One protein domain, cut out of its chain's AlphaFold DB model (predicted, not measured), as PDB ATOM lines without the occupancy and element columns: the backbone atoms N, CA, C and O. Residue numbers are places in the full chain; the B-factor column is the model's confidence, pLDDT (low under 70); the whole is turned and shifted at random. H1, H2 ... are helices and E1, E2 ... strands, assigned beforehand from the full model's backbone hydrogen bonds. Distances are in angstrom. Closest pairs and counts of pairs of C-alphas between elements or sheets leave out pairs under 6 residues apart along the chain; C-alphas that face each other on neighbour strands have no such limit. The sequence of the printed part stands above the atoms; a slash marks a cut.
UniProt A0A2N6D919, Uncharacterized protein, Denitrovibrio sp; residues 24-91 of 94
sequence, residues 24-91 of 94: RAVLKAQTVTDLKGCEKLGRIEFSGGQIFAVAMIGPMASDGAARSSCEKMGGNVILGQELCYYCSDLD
ATOM      1  N   ARG A  24       7.572  23.565  93.230       64.25
ATOM      2  CA  ARG A  24       6.397  24.405  93.458       64.25
ATOM      3  C   ARG A  24       6.776  25.829  93.083       64.25
ATOM      4  O   ARG A  24       7.742  26.397  93.589       64.25
ATOM      5  N   ALA A  25       6.014  26.422  92.169       75.19
ATOM      6  CA  ALA A  25       6.233  27.805  91.783       75.19
ATOM      7  C   ALA A  25       5.886  28.730  92.961       75.19
ATOM      8  O   ALA A  25       4.725  28.876  93.328       75.19
ATOM      9  N   VAL A  26       6.899  29.367  93.556       82.25
ATOM     10  CA  VAL A  26       6.698  30.328  94.647       82.25
ATOM     11  C   VAL A  26       6.463  31.736  94.091       82.25
ATOM     12  O   VAL A  26       7.331  32.317  93.424       82.25
ATOM     13  N   LEU A  27       5.292  32.299  94.387       87.19
ATOM     14  CA  LEU A  27       4.859  33.628  93.955       87.19
ATOM     15  C   LEU A  27       5.301  34.719  94.940       87.19
ATOM     16  O   LEU A  27       5.575  34.459  96.108       87.19
ATOM     17  N   LYS A  28       5.375  35.967  94.470       86.44
ATOM     18  CA  LYS A  28       5.726  37.132  95.296       86.44
ATOM     19  C   LYS A  28       4.488  38.010  95.458       86.44
ATOM     20  O   LYS A  28       3.990  38.541  94.468       86.44
ATOM     21  N   ALA A  29       3.992  38.147  96.682       84.38
ATOM     22  CA  ALA A  29       2.878  39.031  96.998       84.38
ATOM     23  C   ALA A  29       3.333  40.494  96.936       84.38
ATOM     24  O   ALA A  29       4.414  40.837  97.429       84.38
ATOM     25  N   GLN A  30       2.510  41.357  96.338       81.56
ATOM     26  CA  GLN A  30       2.773  42.797  96.300       81.56
ATOM     27  C   GLN A  30       2.289  43.473  97.583       81.56
ATOM     28  O   GLN A  30       2.917  44.418  98.060       81.56
ATOM     29  N   THR A  31       1.194  42.976  98.161       78.12
ATOM     30  CA  THR A  31       0.568  43.558  99.347       78.12
ATOM     31  C   THR A  31       0.142  42.490 100.354       78.12
ATOM     32  O   THR A  31      -0.088  41.333 100.017       78.12
ATOM     33  N   VAL A  32       0.002  42.883 101.625       76.88
ATOM     34  CA  VAL A  32      -0.508  41.992 102.689       76.88
ATOM     35  C   VAL A  32      -1.965  41.579 102.473       76.88
ATOM     36  O   VAL A  32      -2.392  40.548 102.982       76.88
ATOM     37  N   THR A  33      -2.733  42.368 101.721       78.88
ATOM     38  CA  THR A  33      -4.120  42.053 101.363       78.88
ATOM     39  C   THR A  33      -4.218  40.849 100.436       78.88
ATOM     40  O   THR A  33      -5.178  40.093 100.558       78.88
ATOM     41  N   ASP A  34      -3.198  40.616  99.603       74.12
ATOM     42  CA  ASP A  34      -3.108  39.447  98.715       74.12
ATOM     43  C   ASP A  34      -2.901  38.136  99.493       74.12
ATOM     44  O   ASP A  34      -3.069  37.051  98.950       74.12
ATOM     45  N   LEU A  35      -2.540  38.230 100.777       80.50
ATOM     46  CA  LEU A  35      -2.289  37.090 101.664       80.50
ATOM     47  C   LEU A  35      -3.496  36.755 102.545       80.50
ATOM     48  O   LEU A  35      -3.395  35.932 103.459       80.50
ATOM     49  N   LYS A  36      -4.631  37.429 102.345       82.69
ATOM     50  CA  LYS A  36      -5.829  37.207 103.153       82.69
ATOM     51  C   LYS A  36      -6.365  35.798 102.890       82.69
ATOM     52  O   LYS A  36      -6.869  35.526 101.811       82.69
ATOM     53  N   GLY A  37      -6.290  34.935 103.903       83.50
ATOM     54  CA  GLY A  37      -6.654  33.515 103.797       83.50
ATOM     55  C   GLY A  37      -5.455  32.572 103.669       83.50
ATOM     56  O   GLY A  37      -5.632  31.364 103.765       83.50
ATOM     57  N   CYS A  38      -4.241  33.108 103.533       88.38
ATOM     58  CA  CYS A  38      -3.017  32.318 103.522       88.38
ATOM     59  C   CYS A  38      -2.493  32.066 104.939       88.38
ATOM     60  O   CYS A  38      -2.523  32.944 105.808       88.38
ATOM     61  N   GLU A  39      -1.946  30.878 105.158       91.88
ATOM     62  CA  GLU A  39      -1.267  30.503 106.387       91.88
ATOM     63  C   GLU A  39       0.154  31.067 106.403       91.88
ATOM     64  O   GLU A  39       0.916  30.939 105.445       91.88
ATOM     65  N   LYS A  40       0.536  31.711 107.506       92.50
ATOM     66  CA  LYS A  40       1.901  32.197 107.692       92.50
ATOM     67  C   LYS A  40       2.783  31.058 108.192       92.50
ATOM     68  O   LYS A  40       2.636  30.641 109.335       92.50
ATOM     69  N   LEU A  41       3.759  30.650 107.386       91.06
ATOM     70  CA  LEU A  41       4.704  29.592 107.753       91.06
ATOM     71  C   LEU A  41       5.868  30.116 108.595       91.06
ATOM     72  O   LEU A  41       6.352  29.427 109.487       91.06
ATOM     73  N   GLY A  42       6.317  31.350 108.346       91.81
ATOM     74  CA  GLY A  42       7.357  31.970 109.164       91.81
ATOM     75  C   GLY A  42       8.286  32.896 108.399       91.81
ATOM     76  O   GLY A  42       7.940  33.422 107.338       91.81
ATOM     77  N   ARG A  43       9.465  33.125 108.985       90.06
ATOM     78  CA  ARG A  43      10.554  33.866 108.348       90.06
ATOM     79  C   ARG A  43      11.429  32.918 107.535       90.06
ATOM     80  O   ARG A  43      11.715  31.811 107.974       90.06
ATOM     81  N   ILE A  44      11.854  33.386 106.374       88.06
ATOM     82  CA  ILE A  44      12.789  32.707 105.496       88.06
ATOM     83  C   ILE A  44      14.186  32.877 106.077       88.06
ATOM     84  O   ILE A  44      14.672  33.996 106.236       88.06
ATOM     85  N   GLU A  45      14.835  31.755 106.360       85.56
ATOM     86  CA  GLU A  45      16.237  31.725 106.744       85.56
ATOM     87  C   GLU A  45      17.089  31.316 105.541       85.56
ATOM     88  O   GLU A  45      16.795  30.359 104.815       85.56
ATOM     89  N   PHE A  46      18.155  32.077 105.313       82.00
ATOM     90  CA  PHE A  46      19.121  31.779 104.269       82.00
ATOM     91  C   PHE A  46      20.235  30.908 104.840       82.00
ATOM     92  O   PHE A  46      20.844  31.232 105.858       82.00
ATOM     93  N   SER A  47      20.549  29.818 104.150       81.75
ATOM     94  CA  SER A  47      21.763  29.048 104.427       81.75
ATOM     95  C   SER A  47      23.015  29.886 104.142       81.75
ATOM     96  O   SER A  47      22.997  30.781 103.297       81.75
ATOM     97  N   GLY A  48      24.143  29.555 104.780       77.50
ATOM     98  CA  GLY A  48      25.413  30.263 104.556       77.50
ATOM     99  C   GLY A  48      25.830  30.337 103.078       77.50
ATOM    100  O   GLY A  48      26.335  31.363 102.630       77.50
ATOM    101  N   GLY A  49      25.538  29.292 102.293       77.19
ATOM    102  CA  GLY A  49      25.779  29.285 100.846       77.19
ATOM    103  C   GLY A  49      24.870  30.241 100.066       77.19
ATOM    104  O   GLY A  49      25.327  30.897  99.134       77.19
ATOM    105  N   GLN A  50      23.605  30.381 100.474       79.25
ATOM    106  CA  GLN A  50      22.692  31.368  99.893       79.25
ATOM    107  C   GLN A  50      23.116  32.791 100.264       79.25
ATOM    108  O   GLN A  50      23.161  33.641  99.386       79.25
ATOM    109  N   ILE A  51      23.509  33.041 101.517       79.62
ATOM    110  CA  ILE A  51      24.019  34.353 101.954       79.62
ATOM    111  C   ILE A  51      25.233  34.762 101.112       79.62
ATOM    112  O   ILE A  51      25.302  35.888 100.619       79.62
ATOM    113  N   PHE A  52      26.163  33.834 100.887       80.50
ATOM    114  CA  PHE A  52      27.327  34.068 100.037       80.50
ATOM    115  C   PHE A  52      26.941  34.348  98.577       80.50
ATOM    116  O   PHE A  52      27.447  35.292  97.972       80.50
ATOM    117  N   ALA A  53      26.008  33.575  98.016       74.94
ATOM    118  CA  ALA A  53      25.511  33.801  96.662       74.94
ATOM    119  C   ALA A  53      24.833  35.174  96.515       74.94
ATOM    120  O   ALA A  53      25.072  35.864  95.528       74.94
ATOM    121  N   VAL A  54      24.051  35.609  97.507       78.56
ATOM    122  CA  VAL A  54      23.442  36.950  97.538       78.56
ATOM    123  C   VAL A  54      24.506  38.042  97.588       78.56
ATOM    124  O   VAL A  54      24.405  39.016  96.846       78.56
ATOM    125  N   ALA A  55      25.549  37.871  98.401       77.81
ATOM    126  CA  ALA A  55      26.639  38.839  98.500       77.81
ATOM    127  C   ALA A  55      27.430  38.987  97.186       77.81
ATOM    128  O   ALA A  55      27.883  40.082  96.866       77.81
ATOM    129  N   MET A  56      27.582  37.902  96.420       78.88
ATOM    130  CA  MET A  56      28.409  37.872  95.205       78.88
ATOM    131  C   MET A  56      27.635  38.197  93.922       78.88
ATOM    132  O   MET A  56      28.172  38.832  93.019       78.88
ATOM    133  N   ILE A  57      26.386  37.738  93.816       77.38
ATOM    134  CA  ILE A  57      25.557  37.826  92.599       77.38
ATOM    135  C   ILE A  57      24.514  38.950  92.727       77.38
ATOM    136  O   ILE A  57      23.975  39.435  91.732       77.38
ATOM    137  N   GLY A  58      24.244  39.412  93.950       75.50
ATOM    138  CA  GLY A  58      23.332  40.513  94.222       75.50
ATOM    139  C   GLY A  58      21.854  40.091  94.280       75.50
ATOM    140  O   GLY A  58      21.529  38.938  94.580       75.50
ATOM    141  N   PRO A  59      20.915  41.019  94.022       70.88
ATOM    142  CA  PRO A  59      19.498  40.857  94.361       70.88
ATOM    143  C   PRO A  59      18.785  39.721  93.612       70.88
ATOM    144  O   PRO A  59      17.834  39.152  94.144       70.88
ATOM    145  N   MET A  60      19.263  39.328  92.425       73.19
ATOM    146  CA  MET A  60      18.719  38.175  91.692       73.19
ATOM    147  C   MET A  60      18.928  36.852  92.441       73.19
ATOM    148  O   MET A  60      18.028  36.013  92.474       73.19
ATOM    149  N   ALA A  61      20.083  36.676  93.089       73.81
ATOM    150  CA  ALA A  61      20.329  35.505  93.926       73.81
ATOM    151  C   ALA A  61      19.502  35.542  95.218       73.81
ATOM    152  O   ALA A  61      19.148  34.483  95.727       73.81
ATOM    153  N   SER A  62      19.141  36.735  95.711       78.62
ATOM    154  CA  SER A  62      18.270  36.894  96.888       78.62
ATOM    155  C   SER A  62      16.864  36.380  96.604       78.62
ATOM    156  O   SER A  62      16.346  35.553  97.351       78.62
ATOM    157  N   ASP A  63      16.278  36.777  95.470       81.81
ATOM    158  CA  ASP A  63      14.950  36.301  95.073       81.81
ATOM    159  C   ASP A  63      14.941  34.785  94.813       81.81
ATOM    160  O   ASP A  63      14.033  34.086  95.265       81.81
ATOM    161  N   GLY A  64      15.967  34.251  94.140       82.44
ATOM    162  CA  GLY A  64      16.099  32.807  93.919       82.44
ATOM    163  C   GLY A  64      16.263  32.021  95.224       82.44
ATOM    164  O   GLY A  64      15.618  30.989  95.421       82.44
ATOM    165  N   ALA A  65      17.081  32.530  96.147       84.31
ATOM    166  CA  ALA A  65      17.279  31.920  97.453       84.31
ATOM    167  C   ALA A  65      16.005  31.962  98.305       84.31
ATOM    168  O   ALA A  65      15.668  30.955  98.925       84.31
ATOM    169  N   ALA A  66      15.275  33.080  98.294       85.75
ATOM    170  CA  ALA A  66      14.050  33.240  99.068       85.75
ATOM    171  C   ALA A  66      12.964  32.273  98.584       85.75
ATOM    172  O   ALA A  66      12.325  31.612  99.401       85.75
ATOM    173  N   ARG A  67      12.817  32.123  97.260       87.38
ATOM    174  CA  ARG A  67      11.920  31.131  96.643       87.38
ATOM    175  C   ARG A  67      12.267  29.717  97.070       87.38
ATOM    176  O   ARG A  67      11.411  29.034  97.615       87.38
ATOM    177  N   SER A  68      13.528  29.320  96.908       86.81
ATOM    178  CA  SER A  68      13.972  27.973  97.279       86.81
ATOM    179  C   SER A  68      13.783  27.686  98.770       86.81
ATOM    180  O   SER A  68      13.386  26.586  99.145       86.81
ATOM    181  N   SER A  69      14.055  28.659  99.640       88.56
ATOM    182  CA  SER A  69      13.864  28.480 101.079       88.56
ATOM    183  C   SER A  69      12.382  28.430 101.464       88.56
ATOM    184  O   SER A  69      12.011  27.580 102.263       88.56
ATOM    185  N   CYS A  70      11.520  29.269 100.881       88.50
ATOM    186  CA  CYS A  70      10.079  29.231 101.156       88.50
ATOM    187  C   CYS A  70       9.421  27.943 100.640       88.50
ATOM    188  O   CYS A  70       8.608  27.342 101.336       88.50
ATOM    189  N   GLU A  71       9.847  27.456  99.475       87.69
ATOM    190  CA  GLU A  71       9.416  26.163  98.940       87.69
ATOM    191  C   GLU A  71       9.766  25.011  99.893       87.69
ATOM    192  O   GLU A  71       8.917  24.181 100.210       87.69
ATOM    193  N   LYS A  72      10.992  24.996 100.433       86.56
ATOM    194  CA  LYS A  72      11.421  24.001 101.435       86.56
ATOM    195  C   LYS A  72      10.616  24.063 102.733       86.56
ATOM    196  O   LYS A  72      10.523  23.055 103.425       86.56
ATOM    197  N   MET A  73      10.052  25.223 103.067       88.56
ATOM    198  CA  MET A  73       9.145  25.382 104.209       88.56
ATOM    199  C   MET A  73       7.730  24.857 103.915       88.56
ATOM    200  O   MET A  73       6.907  24.826 104.825       88.56
ATOM    201  N   GLY A  74       7.434  24.450 102.675       87.69
ATOM    202  CA  GLY A  74       6.097  24.053 102.225       87.69
ATOM    203  C   GLY A  74       5.234  25.224 101.750       87.69
ATOM    204  O   GLY A  74       4.041  25.047 101.514       87.69
ATOM    205  N   GLY A  75       5.812  26.421 101.613       88.81
ATOM    206  CA  GLY A  75       5.103  27.616 101.174       88.81
ATOM    207  C   GLY A  75       5.110  27.805  99.667       88.81
ATOM    208  O   GLY A  75       5.951  27.272  98.946       88.81
ATOM    209  N   ASN A  76       4.169  28.616  99.198       89.75
ATOM    210  CA  ASN A  76       4.007  28.966  97.789       89.75
ATOM    211  C   ASN A  76       3.890  30.482  97.556       89.75
ATOM    212  O   ASN A  76       3.810  30.910  96.405       89.75
ATOM    213  N   VAL A  77       3.948  31.312  98.607       89.50
ATOM    214  CA  VAL A  77       3.929  32.778  98.487       89.50
ATOM    215  C   VAL A  77       4.946  33.449  99.416       89.50
ATOM    216  O   VAL A  77       5.079  33.091 100.583       89.50
ATOM    217  N   ILE A  78       5.646  34.468  98.907       91.19
ATOM    218  CA  ILE A  78       6.611  35.292  99.649       91.19
ATOM    219  C   ILE A  78       6.140  36.739  99.707       91.19
ATOM    220  O   ILE A  78       5.769  37.315  98.686       91.19
ATOM    221  N   LEU A  79       6.255  37.365 100.877       89.19
ATOM    222  CA  LEU A  79       6.091  38.808 101.042       89.19
ATOM    223  C   LEU A  79       7.442  39.485 101.284       89.19
ATOM    224  O   LEU A  79       8.192  39.110 102.192       89.19
ATOM    225  N   GLY A  80       7.744  40.509 100.479       82.69
ATOM    226  CA  GLY A  80       9.044  41.176 100.511       82.69
ATOM    227  C   GLY A  80      10.127  40.210 100.040       82.69
ATOM    228  O   GLY A  80      10.171  39.890  98.858       82.69
ATOM    229  N   GLN A  81      10.974  39.734 100.950       78.69
ATOM    230  CA  GLN A  81      11.961  38.663 100.725       78.69
ATOM    231  C   GLN A  81      12.198  37.827 101.997       78.69
ATOM    232  O   GLN A  81      13.152  37.061 102.074       78.69
ATOM    233  N   GLU A  82      11.342  37.989 103.012       84.94
ATOM    234  CA  GLU A  82      11.602  37.474 104.362       84.94
ATOM    235  C   GLU A  82      10.482  36.603 104.906       84.94
ATOM    236  O   GLU A  82      10.729  35.821 105.812       84.94
ATOM    237  N   LEU A  83       9.246  36.746 104.430       89.19
ATOM    238  CA  LEU A  83       8.106  36.048 105.012       89.19
ATOM    239  C   LEU A  83       7.546  35.044 104.019       89.19
ATOM    240  O   LEU A  83       7.227  35.413 102.891       89.19
ATOM    241  N   CYS A  84       7.413  33.802 104.470       91.69
ATOM    242  CA  CYS A  84       6.863  32.700 103.699       91.69
ATOM    243  C   CYS A  84       5.439  32.386 104.162       91.69
ATOM    244  O   CYS A  84       5.154  32.317 105.366       91.69
ATOM    245  N   TYR A  85       4.559  32.197 103.190       92.00
ATOM    246  CA  TYR A  85       3.150  31.893 103.358       92.00
ATOM    247  C   TYR A  85       2.761  30.694 102.494       92.00
ATOM    248  O   TYR A  85       3.368  30.424 101.453       92.00
ATOM    249  N   TYR A  86       1.715  30.009 102.928       91.38
ATOM    250  CA  TYR A  86       1.033  28.972 102.179       91.38
ATOM    251  C   TYR A  86      -0.400  29.412 101.880       91.38
ATOM    252  O   TYR A  86      -1.176  29.704 102.785       91.38
ATOM    253  N   CYS A  87      -0.751  29.469 100.605       89.19
ATOM    254  CA  CYS A  87      -2.083  29.801 100.126       89.19
ATOM    255  C   CYS A  87      -2.643  28.583  99.385       89.19
ATOM    256  O   CYS A  87      -2.146  28.248  98.310       89.19
ATOM    257  N   SER A  88      -3.675  27.934  99.928       84.44
ATOM    258  CA  SER A  88      -4.304  26.755  99.308       84.44
ATOM    259  C   SER A  88      -4.849  27.035  97.910       84.44
ATOM    260  O   SER A  88      -4.759  26.192  97.029       84.44
ATOM    261  N   ASP A  89      -5.359  28.246  97.690       79.56
ATOM    262  CA  ASP A  89      -6.003  28.648  96.433       79.56
ATOM    263  C   ASP A  89      -5.011  28.760  95.263       79.56
ATOM    264  O   ASP A  89      -5.406  28.803  94.100       79.56
ATOM    265  N   LEU A  90      -3.716  28.817  95.582       74.00
ATOM    266  CA  LEU A  90      -2.608  28.904  94.634       74.00
ATOM    267  C   LEU A  90      -1.841  27.578  94.520       74.00
ATOM    268  O   LEU A  90      -0.909  27.489  93.724       74.00
ATOM    269  N   ASP A  91      -2.216  26.551  95.293       67.62
ATOM    270  CA  ASP A  91      -1.657  25.197  95.194       67.62
ATOM    271  C   ASP A  91      -2.327  24.444  94.035       67.62
ATOM    272  O   ASP A  91      -3.018  23.443  94.201       67.62
TER     273      ASP A  91
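AT A GLANCE: This is residues 24 to 91 of the 94 residues of an uncharacterized protein of Denitrovibrio sp (UniProt A0A2N6D919). A small twisted sheet of four strands has the long helix H3 over one face, and H2 folds back along the first part of H3 beyond the sheet, making a helical hairpin whose turn, residues 55 to 60, sticks out. The short helix H1 grazes the sheet near the other end of the long axis. The printed part has 68 residues with three named helices and four named strands, in the order E1, H1, E2, H2, H3, E3, E4; the sheet is mixed, in the order E1, E3, E4, E2, and the class is mixed, helices and strands. The whole is compact, with a radius of gyration of the C-alphas of 11.7 A, yet elongated in outline, with spans of 36 by 20 by 18 A.

IN THESE COORDINATES: The strand E1 holds residues 27 to 29 and begins with C-alpha 27 at (4.859, 33.628, 93.955). The helix H1 follows with residues 32 to 35. The strand E2, residues 39 to 43, is the longest strand, 12.4 A from first to last C-alpha. The helix H2, residues 48 to 57, measures 14.1 A and begins with C-alpha 48 at (25.413, 30.263, 104.556). The helix H3, residues 59 to 72, is the longest helix at 20.0 A. The strand E3 holds residues 77 to 79, 6.9 A long, and the strand E4 holds residues 83 to 86, 10.4 A long, ending with C-alpha 86 at (1.033, 28.972, 102.179).

HOW THE PARTS SIT: E1 is an edge strand and runs parallel to E3, at 37 degrees; N 29 and O 78 are 2.8 A apart, within hydrogen-bond range. E3 and E4 form a hairpin and are antiparallel at 152 degrees, with N 85 and O 77 at 2.8 A and N 77 and O 85 at 3.0 A. E4 and the other edge strand, E2, are antiparallel at 152 degrees, with N 39 and O 86 at 2.8 A and N 84 and O 42 at 2.9 A. From edge to edge the strands' lines turn by 91 degrees. H1 only grazes the sheet, with its residues 32 to 35; its closest C-alphas to E1 are those of Ala 29 and Leu 35, 7.2 A apart. H3 is on one face of the sheet, which gives two layers, a sheet with a helix on one face. Its height over the sheet is 9.2 A, and it lies over E3 and E4, slantwise to the strands, at 42 degrees to E3 on the local plane. The closest C-alphas of H3 and E4 are those of Cys 70 and Cys 84, 5.4 A apart. H2 is not on the sheet. It touches H3, and of H3 residues 60 to 65 alone touch it, at a shallow tilt of 28 degrees, opposite ways; the closest C-alphas of the two are those of Val 54 and Ala 61, 5.0 A apart. E1, H1, E2 and also E2, H2, H3, E3 are split strand-helix-strand units, two strands running the same way with helices between along the chain and other strands between in the sheet; both crossovers are right-handed. In H2 and H3 every O i to N i+4 pair is within hydrogen-bond range; H1 is too short for such a pair.

THE WHOLE: The C-alphas farthest apart are those of Gly 37 and Met 56, 36.4 A. The first and last printed C-alphas, of Arg 24 and Asp 91, are 8.3 A apart. The printed part has no cut, and the six links between its named elements are tight. The mean pLDDT of the printed part is 83.0; residues 24 and 91 are under 70.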